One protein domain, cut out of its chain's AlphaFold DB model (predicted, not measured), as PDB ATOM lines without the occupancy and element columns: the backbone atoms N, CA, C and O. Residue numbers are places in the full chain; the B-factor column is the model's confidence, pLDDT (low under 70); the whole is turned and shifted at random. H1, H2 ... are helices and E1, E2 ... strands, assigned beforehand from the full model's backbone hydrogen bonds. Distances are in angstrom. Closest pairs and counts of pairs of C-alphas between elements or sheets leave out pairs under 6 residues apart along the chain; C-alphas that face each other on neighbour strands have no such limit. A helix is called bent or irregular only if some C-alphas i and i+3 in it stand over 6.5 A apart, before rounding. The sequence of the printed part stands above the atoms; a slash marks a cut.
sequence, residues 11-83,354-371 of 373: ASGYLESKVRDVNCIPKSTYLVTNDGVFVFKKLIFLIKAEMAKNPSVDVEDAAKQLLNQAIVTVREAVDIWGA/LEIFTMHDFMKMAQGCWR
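Overview. This is residues 11 to 83 and 354 to 371 of the 373 residues of an uncharacterized protein of Aeromonas veronii (UniProt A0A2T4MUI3). Helices H2 and H3 cross steeply as the core, H1 packs across them, and a small hairpin of E1 and E2, with H4 beside E2, covers one end. Residues 362 to 371, mostly in H5, stick out as an arm. The 91 printed residues hold five named helices and two named strands in the order H1 E1 E2 H2 H3 H4 H5, mostly helix; the sheet is antiparallel, order E1 - E2. The whole is only just compact, close to loose, with a radius of gyration of the C-alphas of 14.2 A and spans of 45 by 31 by 22 A.

Arrangement. Look first at the hairpin of E1, residues 30 to 33, and E2, residues 36 to 39: N 31 and O 38 are 2.9 A apart, within hydrogen-bond range, at 161 degrees between directions. Residues 37 to 38 also pair antiparallel with residues 71 to 72. The closest C-alphas of E2 and H4, residues 74 to 79, are Val 37 and Val 74, 5.8 A. H2, residues 40 to 53, touches H3, residues 59 to 70, at Leu 43 and Ala 70, the closest C-alphas, 5.0 A, at a steep tilt of 58 degrees, opposite ways. H1, residues 11 to 21, touches H3 with residues 59 to 63 of H3 alone, closest C-alphas Val 19 and Ala 63, 6.3 A, about perpendicular at 81 degrees. H1 only just touches H2, with 3 pairs of C-alphas within 8 A, by residue 44 of H2 alone; the closest C-alphas are Glu 16 and Ile 44, 6.9 A. H5, residues 359 to 369, is close to H1 but not clearly touching, with closest C-alphas Gly 13 and Met 359, 6.3 A. Every O i to N i+4 pair is within hydrogen-bond range in H4 and H5, but 5 of 7 in H1, 9 of 10 in H2 and 6 of 8 in H3.

Along the chain. Find C-alpha 30 at (-0.789, 6.875, 10.321), where E1 begins; E1 is 9.9 A long and E2 9.6 A. H2 runs 20.3 A from C-alpha 40 at (-2.804, 6.734, 4.845). H3, 14.7 A, is irregular: C-alphas 65 and 68 are 7.4 A apart. H1 is 16.0 A, H4 8.7 A, and H5 15.4 A, ending at C-alpha 369, (9.477, 32.666, 1.295).

Size, cuts and confidence. The C-alphas of Arg 75 and Arg 371 are the two farthest apart, 45.4 A. Residues 84 to 353 are not printed, and C-alphas 83 and 354 are 10.1 A apart across the cut. Of the links printed whole, H1 to E1 is short and the others are tight. Confidence is low, under 70, at residues 11 to 13 and 359 to 371.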
ATOM      1  N   ALA A  11       1.249  13.096 -10.719       44.53
ATOM      2  CA  ALA A  11       0.031  12.369 -10.338       44.53
ATOM      3  C   ALA A  11       0.048  11.832  -8.890       44.53
ATOM      4  O   ALA A  11      -1.012  11.693  -8.284       44.53
ATOM      5  N   SER A  12       1.233  11.569  -8.318       52.97
ATOM      6  CA  SER A  12       1.416  10.989  -6.971       52.97
ATOM      7  C   SER A  12       1.374  12.001  -5.817       52.97
ATOM      8  O   SER A  12       1.624  11.640  -4.672       52.97
ATOM      9  N   GLY A  13       1.110  13.279  -6.107       63.81
ATOM     10  CA  GLY A  13       0.856  14.299  -5.083       63.81
ATOM     11  C   GLY A  13      -0.589  14.797  -5.068       63.81
ATOM     12  O   GLY A  13      -1.080  15.246  -4.035       63.81
ATOM     13  N   TYR A  14      -1.284  14.732  -6.207       79.12
ATOM     14  CA  TYR A  14      -2.623  15.303  -6.349       79.12
ATOM     15  C   TYR A  14      -3.704  14.454  -5.675       79.12
ATOM     16  O   TYR A  14      -4.576  15.001  -5.000       79.12
ATOM     17  N   LEU A  15      -3.644  13.126  -5.825       85.75
ATOM     18  CA  LEU A  15      -4.592  12.223  -5.169       85.75
ATOM     19  C   LEU A  15      -4.413  12.276  -3.650       85.75
ATOM     20  O   LEU A  15      -5.380  12.395  -2.910       85.75
ATOM     21  N   GLU A  16      -3.167  12.256  -3.197       87.88
ATOM     22  CA  GLU A  16      -2.759  12.352  -1.806       87.88
ATOM     23  C   GLU A  16      -3.240  13.678  -1.190       87.88
ATOM     24  O   GLU A  16      -3.817  13.663  -0.103       87.88
ATOM     25  N   SER A  17      -3.121  14.807  -1.907       85.44
ATOM     26  CA  SER A  17      -3.715  16.087  -1.484       85.44
ATOM     27  C   SER A  17      -5.235  16.001  -1.382       85.44
ATOM     28  O   SER A  17      -5.794  16.382  -0.358       85.44
ATOM     29  N   LYS A  18      -5.910  15.490  -2.420       88.75
ATOM     30  CA  LYS A  18      -7.376  15.388  -2.440       88.75
ATOM     31  C   LYS A  18      -7.902  14.558  -1.280       88.75
ATOM     32  O   LYS A  18      -8.798  15.007  -0.581       88.75
ATOM     33  N   VAL A  19      -7.329  13.377  -1.061       90.19
ATOM     34  CA  VAL A  19      -7.748  12.448  -0.002       90.19
ATOM     35  C   VAL A  19      -7.460  13.027   1.383       90.19
ATOM     36  O   VAL A  19      -8.283  12.879   2.281       90.19
ATOM     37  N   ARG A  20      -6.332  13.726   1.566       88.12
ATOM     38  CA  ARG A  20      -6.012  14.434   2.818       88.12
ATOM     39  C   ARG A  20      -7.027  15.534   3.148       88.12
ATOM     40  O   ARG A  20      -7.290  15.786   4.324       88.12
ATOM     41  N   ASP A  21      -7.559  16.205   2.131       89.56
ATOM     42  CA  ASP A  21      -8.479  17.332   2.303       89.56
ATOM     43  C   ASP A  21      -9.936  16.880   2.541       89.56
ATOM     44  O   ASP A  21     -10.774  17.696   2.930       89.56
ATOM     45  N   VAL A  22     -10.233  15.583   2.391       90.88
ATOM     46  CA  VAL A  22     -11.542  15.004   2.725       90.88
ATOM     47  C   VAL A  22     -11.805  15.105   4.227       90.88
ATOM     48  O   VAL A  22     -11.044  14.607   5.063       90.88
ATOM     49  N   ASN A  23     -12.946  15.697   4.581       85.31
ATOM     50  CA  ASN A  23     -13.428  15.734   5.960       85.31
ATOM     51  C   ASN A  23     -13.556  14.309   6.511       85.31
ATOM     52  O   ASN A  23     -14.204  13.492   5.869       85.31
ATOM     53  N   CYS A  24     -13.014  14.069   7.712       87.19
ATOM     54  CA  CYS A  24     -12.912  12.791   8.447       87.19
ATOM     55  C   CYS A  24     -11.668  11.921   8.189       87.19
ATOM     56  O   CYS A  24     -11.414  11.016   8.982       87.19
ATOM     57  N   ILE A  25     -10.845  12.215   7.175       91.06
ATOM     58  CA  ILE A  25      -9.588  11.483   6.967       91.06
ATOM     59  C   ILE A  25      -8.484  12.056   7.874       91.06
ATOM     60  O   ILE A  25      -8.268  13.274   7.884       91.06
ATOM     61  N   PRO A  26      -7.752  11.222   8.641       89.19
ATOM     62  CA  PRO A  26      -6.594  11.688   9.395       89.19
ATOM     63  C   PRO A  26      -5.531  12.293   8.471       89.19
ATOM     64  O   PRO A  26      -5.104  11.675   7.498       89.19
ATOM     65  N   LYS A  27      -5.050  13.494   8.813       88.44
ATOM     66  CA  LYS A  27      -4.031  14.226   8.037       88.44
ATOM     67  C   LYS A  27      -2.599  13.768   8.325       88.44
ATOM     68  O   LYS A  27      -1.650  14.514   8.099       88.44
ATOM     69  N   SER A  28      -2.443  12.554   8.838       87.25
ATOM     70  CA  SER A  28      -1.168  11.955   9.206       87.25
ATOM     71  C   SER A  28      -0.927  10.655   8.448       87.25
ATOM     72  O   SER A  28      -1.858   9.953   8.062       87.25
ATOM     73  N   THR A  29       0.344  10.312   8.263       90.06
ATOM     74  CA  THR A  29       0.791   9.068   7.611       90.06
ATOM     75  C   THR A  29       0.203   7.813   8.260       90.06
ATOM     76  O   THR A  29      -0.133   6.858   7.556       90.06
ATOM     77  N   TYR A  30       0.012   7.842   9.579       91.94
ATOM     78  CA  TYR A  30      -0.789   6.875  10.321       91.94
ATOM     79  C   TYR A  30      -1.494   7.529  11.520       91.94
ATOM     80  O   TYR A  30      -1.122   8.632  11.936       91.94
ATOM     81  N   LEU A  31      -2.493   6.848  12.085       91.69
ATOM     82  CA  LEU A  31      -3.150   7.186  13.353       91.69
ATOM     83  C   LEU A  31      -3.558   5.890  14.068       91.69
ATOM     84  O   LEU A  31      -4.329   5.105  13.526       91.69
ATOM     85  N   VAL A  32      -3.054   5.660  15.273       90.50
ATOM     86  CA  VAL A  32      -3.462   4.552  16.139       90.50
ATOM     87  C   VAL A  32      -4.764   4.929  16.834       90.50
ATOM     88  O   VAL A  32      -4.920   6.028  17.368       90.50
ATOM     89  N   THR A  33      -5.697   3.994  16.814       88.12
ATOM     90  CA  THR A  33      -7.016   4.063  17.429       88.12
ATOM     91  C   THR A  33      -7.206   2.842  18.330       88.12
ATOM     92  O   THR A  33      -6.346   1.964  18.403       88.12
ATOM     93  N   ASN A  34      -8.351   2.755  19.008       84.19
ATOM     94  CA  ASN A  34      -8.691   1.564  19.790       84.19
ATOM     95  C   ASN A  34      -8.873   0.315  18.907       84.19
ATOM     96  O   ASN A  34      -8.649  -0.799  19.372       84.19
ATOM     97  N   ASP A  35      -9.253   0.506  17.641       85.94
ATOM     98  CA  ASP A  35      -9.593  -0.573  16.708       85.94
ATOM     99  C   ASP A  35      -8.395  -1.030  15.855       85.94
ATOM    100  O   ASP A  35      -8.474  -2.041  15.156       85.94
ATOM    101  N   GLY A  36      -7.278  -0.297  15.888       92.38
ATOM    102  CA  GLY A  36      -6.075  -0.616  15.125       92.38
ATOM    103  C   GLY A  36      -5.262   0.617  14.750       92.38
ATOM    104  O   GLY A  36      -5.189   1.592  15.488       92.38
ATOM    105  N   VAL A  37      -4.618   0.572  13.589       94.62
ATOM    106  CA  VAL A  37      -3.817   1.670  13.047       94.62
ATOM    107  C   VAL A  37      -4.359   2.035  11.679       94.62
ATOM    108  O   VAL A  37      -4.266   1.250  10.739       94.62
ATOM    109  N   PHE A  38      -4.918   3.233  11.550       95.12
ATOM    110  CA  PHE A  38      -5.161   3.837  10.249       95.12
ATOM    111  C   PHE A  38      -3.824   4.093   9.555       95.12
ATOM    112  O   PHE A  38      -2.935   4.696  10.156       95.12
ATOM    113  N   VAL A  39      -3.696   3.695   8.288       95.56
ATOM    114  CA  VAL A  39      -2.507   3.976   7.476       95.56
ATOM    115  C   VAL A  39      -2.893   4.672   6.176       95.56
ATOM    116  O   VAL A  39      -3.520   4.083   5.293       95.56
ATOM    117  N   PHE A  40      -2.445   5.917   6.006       94.25
ATOM    118  CA  PHE A  40      -2.804   6.734   4.845       94.25
ATOM    119  C   PHE A  40      -2.337   6.110   3.527       94.25
ATOM    120  O   PHE A  40      -3.077   6.066   2.548       94.25
ATOM    121  N   LYS A  41      -1.129   5.535   3.512       93.88
ATOM    122  CA  LYS A  41      -0.595   4.840   2.331       93.88
ATOM    123  C   LYS A  41      -1.484   3.665   1.897       93.88
ATOM    124  O   LYS A  41      -1.643   3.447   0.696       93.88
ATOM    125  N   LYS A  42      -2.101   2.954   2.852       96.19
ATOM    126  CA  LYS A  42      -3.072   1.891   2.564       96.19
ATOM    127  C   LYS A  42      -4.350   2.462   1.963       96.19
ATOM    128  O   LYS A  42      -4.822   1.930   0.965       96.19
ATOM    129  N   LEU A  43      -4.871   3.561   2.509       96.19
ATOM    130  CA  LEU A  43      -6.049   4.231   1.949       96.19
ATOM    131  C   LEU A  43      -5.822   4.628   0.482       96.19
ATOM    132  O   LEU A  43      -6.636   4.309  -0.378       96.19
ATOM    133  N   ILE A  44      -4.677   5.242   0.179       94.88
ATOM    134  CA  ILE A  44      -4.305   5.606  -1.195       94.88
ATOM    135  C   ILE A  44      -4.205   4.373  -2.097       94.88
ATOM    136  O   ILE A  44      -4.679   4.404  -3.232       94.88
ATOM    137  N   PHE A  45      -3.614   3.281  -1.606       94.81
ATOM    138  CA  PHE A  45      -3.545   2.021  -2.346       94.81
ATOM    139  C   PHE A  45      -4.941   1.466  -2.674       94.81
ATOM    140  O   PHE A  45      -5.195   1.094  -3.819       94.81
ATOM    141  N   LEU A  46      -5.857   1.465  -1.701       95.69
ATOM    142  CA  LEU A  46      -7.233   0.995  -1.880       95.69
ATOM    143  C   LEU A  46      -8.006   1.863  -2.881       95.69
ATOM    144  O   LEU A  46      -8.661   1.324  -3.770       95.69
ATOM    145  N   ILE A  47      -7.879   3.191  -2.797       94.44
ATOM    146  CA  ILE A  47      -8.528   4.117  -3.737       94.44
ATOM    147  C   ILE A  47      -7.997   3.905  -5.156       94.44
ATOM    148  O   ILE A  47      -8.787   3.818  -6.091       94.44
ATOM    149  N   LYS A  48      -6.678   3.755  -5.337       93.12
ATOM    150  CA  LYS A  48      -6.087   3.461  -6.657       93.12
ATOM    151  C   LYS A  48      -6.629   2.150  -7.237       93.12
ATOM    152  O   LYS A  48      -6.933   2.092  -8.425       93.12
ATOM    153  N   ALA A  49      -6.788   1.119  -6.405       93.00
ATOM    154  CA  ALA A  49      -7.376  -0.151  -6.824       93.00
ATOM    155  C   ALA A  49      -8.863  -0.020  -7.202       93.00
ATOM    156  O   ALA A  49      -9.313  -0.690  -8.131       93.00
ATOM    157  N   GLU A  50      -9.615   0.847  -6.521       92.81
ATOM    158  CA  GLU A  50     -11.023   1.109  -6.833       92.81
ATOM    159  C   GLU A  50     -11.181   1.927  -8.117       92.81
ATOM    160  O   GLU A  50     -11.944   1.544  -8.999       92.81
ATOM    161  N   MET A  51     -10.381   2.980  -8.294       90.19
ATOM    162  CA  MET A  51     -10.352   3.776  -9.526       90.19
ATOM    163  C   MET A  51      -9.975   2.937 -10.753       90.19
ATOM    164  O   MET A  51     -10.469   3.186 -11.849       90.19
ATOM    165  N   ALA A  52      -9.128   1.916 -10.590       90.19
ATOM    166  CA  ALA A  52      -8.795   0.996 -11.676       90.19
ATOM    167  C   ALA A  52      -9.998   0.140 -12.119       90.19
ATOM    168  O   ALA A  52     -10.085  -0.233 -13.288       90.19
ATOM    169  N   LYS A  53     -10.927  -0.168 -11.203       91.31
ATOM    170  CA  LYS A  53     -12.167  -0.906 -11.499       91.31
ATOM    171  C   LYS A  53     -13.282   0.020 -11.979       91.31
ATOM    172  O   LYS A  53     -14.053  -0.356 -12.858       91.31
ATOM    173  N   ASN A  54     -13.362   1.215 -11.406       89.88
ATOM    174  CA  ASN A  54     -14.354   2.235 -11.705       89.88
ATOM    175  C   ASN A  54     -13.667   3.604 -11.877       89.88
ATOM    176  O   ASN A  54     -13.574   4.372 -10.916       89.88
ATOM    177  N   PRO A  55     -13.214   3.947 -13.098       87.00
ATOM    178  CA  PRO A  55     -12.495   5.200 -13.353       87.00
ATOM    179  C   PRO A  55     -13.297   6.474 -13.058       87.00
ATOM    180  O   PRO A  55     -12.714   7.541 -12.894       87.00
ATOM    181  N   SER A  56     -14.626   6.368 -13.000       88.12
ATOM    182  CA  SER A  56     -15.552   7.467 -12.698       88.12
ATOM    183  C   SER A  56     -15.849   7.653 -11.209       88.12
ATOM    184  O   SER A  56     -16.661   8.512 -10.869       88.12
ATOM    185  N   VAL A  57     -15.249   6.852 -10.321       89.12
ATOM    186  CA  VAL A  57     -15.498   6.970  -8.881       89.12
ATOM    187  C   VAL A  57     -15.033   8.331  -8.359       89.12
ATOM    188  O   VAL A  57     -13.933   8.795  -8.670       89.12
ATOM    189  N   ASP A  58     -15.877   8.975  -7.554       92.50
ATOM    190  CA  ASP A  58     -15.483  10.185  -6.850       92.50
ATOM    191  C   ASP A  58     -14.472   9.849  -5.738       92.50
ATOM    192  O   ASP A  58     -14.642   8.899  -4.972       92.50
ATOM    193  N   VAL A  59     -13.387  10.624  -5.671       90.31
ATOM    194  CA  VAL A  59     -12.267  10.371  -4.749       90.31
ATOM    195  C   VAL A  59     -12.684  10.571  -3.295       90.31
ATOM    196  O   VAL A  59     -12.208   9.844  -2.422       90.31
ATOM    197  N   GLU A  60     -13.544  11.550  -3.023       93.25
ATOM    198  CA  GLU A  60     -14.005  11.844  -1.670       93.25
ATOM    199  C   GLU A  60     -14.927  10.735  -1.160       93.25
ATOM    200  O   GLU A  60     -14.736  10.236  -0.046       93.25
ATOM    201  N   ASP A  61     -15.864  10.287  -1.992       92.12
ATOM    202  CA  ASP A  61     -16.746   9.171  -1.656       92.12
ATOM    203  C   ASP A  61     -15.965   7.861  -1.486       92.12
ATOM    204  O   ASP A  61     -16.164   7.150  -0.495       92.12
ATOM    205  N   ALA A  62     -15.015   7.571  -2.384       93.00
ATOM    206  CA  ALA A  62     -14.141   6.405  -2.264       93.00
ATOM    207  C   ALA A  62     -13.318   6.445  -0.967       93.00
ATOM    208  O   ALA A  62     -13.233   5.444  -0.254       93.00
ATOM    209  N   ALA A  63     -12.743   7.600  -0.616       93.31
ATOM    210  CA  ALA A  63     -11.959   7.756   0.606       93.31
ATOM    211  C   ALA A  63     -12.790   7.482   1.866       93.31
ATOM    212  O   ALA A  63     -12.335   6.756   2.753       93.31
ATOM    213  N   LYS A  64     -14.020   8.005   1.932       93.62
ATOM    214  CA  LYS A  64     -14.932   7.770   3.065       93.62
ATOM    215  C   LYS A  64     -15.335   6.300   3.176       93.62
ATOM    216  O   LYS A  64     -15.321   5.749   4.274       93.62
ATOM    217  N   GLN A  65     -15.662   5.655   2.056       94.31
ATOM    218  CA  GLN A  65     -16.077   4.246   2.036       94.31
ATOM    219  C   GLN A  65     -14.934   3.287   2.401       94.31
ATOM    220  O   GLN A  65     -15.160   2.265   3.053       94.31
ATOM    221  N   LEU A  66     -13.700   3.611   2.003       95.94
ATOM    222  CA  LEU A  66     -12.525   2.757   2.192       95.94
ATOM    223  C   LEU A  66     -11.761   3.042   3.493       95.94
ATOM    224  O   LEU A  66     -10.862   2.274   3.840       95.94
ATOM    225  N   LEU A  67     -12.123   4.090   4.240       94.25
ATOM    226  CA  LEU A  67     -11.441   4.501   5.474       94.25
ATOM    227  C   LEU A  67     -11.269   3.344   6.469       94.25
ATOM    228  O   LEU A  67     -10.157   3.085   6.922       94.25
ATOM    229  N   ASN A  68     -12.339   2.601   6.758       93.94
ATOM    230  CA  ASN A  68     -12.283   1.489   7.714       93.94
ATOM    231  C   ASN A  68     -11.399   0.332   7.223       93.94
ATOM    232  O   ASN A  68     -10.782  -0.353   8.029       93.94
ATOM    233  N   GLN A  69     -11.287   0.134   5.907       95.56
ATOM    234  CA  GLN A  69     -10.398  -0.881   5.329       95.56
ATOM    235  C   GLN A  69      -8.920  -0.465   5.400       95.56
ATOM    236  O   GLN A  69      -8.024  -1.311   5.311       95.56
ATOM    237  N   ALA A  70      -8.655   0.834   5.567       95.88
ATOM    238  CA  ALA A  70      -7.323   1.374   5.806       95.88
ATOM    239  C   ALA A  70      -6.881   1.276   7.279       95.88
ATOM    240  O   ALA A  70      -5.726   1.584   7.575       95.88
ATOM    241  N   ILE A  71      -7.766   0.840   8.186       96.19
ATOM    242  CA  ILE A  71      -7.432   0.512   9.576       96.19
ATOM    243  C   ILE A  71      -6.966  -0.941   9.630       96.19
ATOM    244  O   ILE A  71      -7.639  -1.850   9.148       96.19
ATOM    245  N   VAL A  72      -5.775  -1.150  10.181       96.62
ATOM    246  CA  VAL A  72      -5.094  -2.446  10.188       96.62
ATOM    247  C   VAL A  72      -4.581  -2.811  11.562       96.62
ATOM    248  O   VAL A  72      -4.503  -1.973  12.459       96.62
ATOM    249  N   THR A  73      -4.172  -4.066  11.730       96.19
ATOM    250  CA  THR A  73      -3.440  -4.451  12.939       96.19
ATOM    251  C   THR A  73      -2.115  -3.691  13.020       96.19
ATOM    252  O   THR A  73      -1.497  -3.375  12.002       96.19
ATOM    253  N   VAL A  74      -1.636  -3.436  14.237       94.75
ATOM    254  CA  VAL A  74      -0.354  -2.746  14.475       94.75
ATOM    255  C   VAL A  74       0.795  -3.464  13.762       94.75
ATOM    256  O   VAL A  74       1.625  -2.829  13.119       94.75
ATOM    257  N   ARG A  75       0.804  -4.801  13.799       95.12
ATOM    258  CA  ARG A  75       1.807  -5.613  13.102       95.12
ATOM    259  C   ARG A  75       1.772  -5.397  11.589       95.12
ATOM    260  O   ARG A  75       2.826  -5.216  10.992       95.12
ATOM    261  N   GLU A  76       0.584  -5.390  10.979       96.38
ATOM    262  CA  GLU A  76       0.429  -5.118   9.543       96.38
ATOM    263  C   GLU A  76       0.898  -3.700   9.192       96.38
ATOM    264  O   GLU A  76       1.594  -3.514   8.192       96.38
ATOM    265  N   ALA A  77       0.557  -2.705  10.020       95.69
ATOM    266  CA  ALA A  77       0.972  -1.320   9.815       95.69
ATOM    267  C   ALA A  77       2.497  -1.194   9.727       95.69
ATOM    268  O   ALA A  77       3.004  -0.521   8.832       95.69
ATOM    269  N   VAL A  78       3.221  -1.866  10.623       95.06
ATOM    270  CA  VAL A  78       4.687  -1.840  10.664       95.06
ATOM    271  C   VAL A  78       5.291  -2.664   9.523       95.06
ATOM    272  O   VAL A  78       6.105  -2.147   8.763       95.06
ATOM    273  N   ASP A  79       4.888  -3.929   9.376       95.69
ATOM    274  CA  ASP A  79       5.529  -4.881   8.456       95.69
ATOM    275  C   ASP A  79       5.229  -4.585   6.980       95.69
ATOM    276  O   ASP A  79       6.132  -4.560   6.143       95.69
ATOM    277  N   ILE A  80       3.958  -4.335   6.651       95.75
ATOM    278  CA  ILE A  80       3.516  -4.163   5.259       95.75
ATOM    279  C   ILE A  80       3.596  -2.695   4.846       95.75
ATOM    280  O   ILE A  80       4.005  -2.376   3.727       95.75
ATOM    281  N   TRP A  81       3.196  -1.790   5.740       94.38
ATOM    282  CA  TRP A  81       3.022  -0.382   5.390       94.38
ATOM    283  C   TRP A  81       4.132   0.541   5.894       94.38
ATOM    284  O   TRP A  81       4.163   1.705   5.488       94.38
ATOM    285  N   GLY A  82       5.068   0.030   6.699       90.38
ATOM    286  CA  GLY A  82       6.225   0.781   7.185       90.38
ATOM    287  C   GLY A  82       5.881   1.861   8.211       90.38
ATOM    288  O   GLY A  82       6.597   2.857   8.304       90.38
ATOM    289  N   ALA A  83       4.781   1.713   8.955       91.25
ATOM    290  CA  ALA A  83       4.457   2.615  10.053       91.25
ATOM    291  C   ALA A  83       5.543   2.524  11.138       91.25
ATOM    292  O   ALA A  83       5.840   1.447  11.648       91.25
ATOM    293  N   LEU A 354       3.731  11.481  10.834       79.94
ATOM    294  CA  LEU A 354       3.975  12.749  10.149       79.94
ATOM    295  C   LEU A 354       2.716  13.279   9.470       79.94
ATOM    296  O   LEU A 354       1.975  12.504   8.864       79.94
ATOM    297  N   GLU A 355       2.523  14.595   9.523       81.19
ATOM    298  CA  GLU A 355       1.529  15.271   8.696       81.19
ATOM    299  C   GLU A 355       1.825  15.024   7.211       81.19
ATOM    300  O   GLU A 355       2.981  14.987   6.783       81.19
ATOM    301  N   ILE A 356       0.774  14.807   6.426       76.81
ATOM    302  CA  ILE A 356       0.906  14.506   5.002       76.81
ATOM    303  C   ILE A 356       1.213  15.805   4.258       76.81
ATOM    304  O   ILE A 356       0.331  16.646   4.074       76.81
ATOM    305  N   PHE A 357       2.456  15.937   3.803       71.94
ATOM    306  CA  PHE A 357       2.907  17.022   2.934       71.94
ATOM    307  C   PHE A 357       3.000  16.554   1.485       71.94
ATOM    308  O   PHE A 357       3.521  15.478   1.196       71.94
ATOM    309  N   THR A 358       2.516  17.386   0.568       70.38
ATOM    310  CA  THR A 358       2.640  17.163  -0.873       70.38
ATOM    311  C   THR A 358       3.672  18.113  -1.475       70.38
ATOM    312  O   THR A 358       3.979  19.164  -0.909       70.38
ATOM    313  N   MET A 359       4.180  17.781  -2.664       63.16
ATOM    314  CA  MET A 359       5.083  18.669  -3.408       63.16
ATOM    315  C   MET A 359       4.446  20.045  -3.675       63.16
ATOM    316  O   MET A 359       5.131  21.063  -3.675       63.16
ATOM    317  N   HIS A 360       3.120  20.102  -3.835       66.25
ATOM    318  CA  HIS A 360       2.387  21.362  -3.979       66.25
ATOM    319  C   HIS A 360       2.482  22.243  -2.729       66.25
ATOM    320  O   HIS A 360       2.648  23.458  -2.837       66.25
ATOM    321  N   ASP A 361       2.430  21.642  -1.540       67.12
ATOM    322  CA  ASP A 361       2.590  22.377  -0.282       67.12
ATOM    323  C   ASP A 361       4.022  22.898  -0.127       67.12
ATOM    324  O   ASP A 361       4.219  24.041   0.286       67.12
ATOM    325  N   PHE A 362       5.020  22.100  -0.527       62.19
ATOM    326  CA  PHE A 362       6.418  22.529  -0.564       62.19
ATOM    327  C   PHE A 362       6.612  23.728  -1.502       62.19
ATOM    328  O   PHE A 362       7.196  24.734  -1.103       62.19
ATOM    329  N   MET A 363       6.042  23.677  -2.709       62.22
ATOM    330  CA  MET A 363       6.117  24.773  -3.682       62.22
ATOM    331  C   MET A 363       5.407  26.040  -3.189       62.22
ATOM    332  O   MET A 363       5.919  27.138  -3.391       62.22
ATOM    333  N   LYS A 364       4.271  25.917  -2.487       62.34
ATOM    334  CA  LYS A 364       3.601  27.063  -1.844       62.34
ATOM    335  C   LYS A 364       4.433  27.674  -0.719       62.34
ATOM    336  O   LYS A 364       4.512  28.896  -0.630       62.34
ATOM    337  N   MET A 365       5.049  26.848   0.126       60.41
ATOM    338  CA  MET A 365       5.931  27.326   1.197       60.41
ATOM    339  C   MET A 365       7.172  28.019   0.630       60.41
ATOM    340  O   MET A 365       7.528  29.100   1.098       60.41
ATOM    341  N   ALA A 366       7.767  27.459  -0.426       50.88
ATOM    342  CA  ALA A 366       8.865  28.088  -1.146       50.88
ATOM    343  C   ALA A 366       8.432  29.444  -1.728       50.88
ATOM    344  O   ALA A 366       9.059  30.456  -1.439       50.88
ATOM    345  N   GLN A 367       7.313  29.510  -2.458       48.28
ATOM    346  CA  GLN A 367       6.781  30.761  -3.024       48.28
ATOM    347  C   GLN A 367       6.399  31.808  -1.965       48.28
ATOM    348  O   GLN A 367       6.473  33.003  -2.242       48.28
ATOM    349  N   GLY A 368       5.995  31.383  -0.765       38.47
ATOM    350  CA  GLY A 368       5.758  32.270   0.375       38.47
ATOM    351  C   GLY A 368       7.043  32.883   0.940       38.47
ATOM    352  O   GLY A 368       7.022  34.041   1.344       38.47
ATOM    353  N   CYS A 369       8.161  32.149   0.903       36.16
ATOM    354  CA  CYS A 369       9.477  32.666   1.295       36.16
ATOM    355  C   CYS A 369      10.043  33.655   0.260       36.16
ATOM    356  O   CYS A 369      10.643  34.648   0.647       36.16
ATOM    357  N   TRP A 370       9.768  33.462  -1.036       31.58
ATOM    358  CA  TRP A 370      10.169  34.395  -2.110       31.58
ATOM    359  C   TRP A 370       9.331  35.685  -2.191       31.58
ATOM    360  O   TRP A 370       9.581  36.526  -3.047       31.58
ATOM    361  N   ARG A 371       8.301  35.847  -1.349       30.95
ATOM    362  CA  ARG A 371       7.455  37.059  -1.295       30.95
ATOM    363  C   ARG A 371       7.674  37.902  -0.032       30.95
ATOM    364  O   ARG A 371       6.851  38.767   0.255       30.95
TER     365      ARG A 371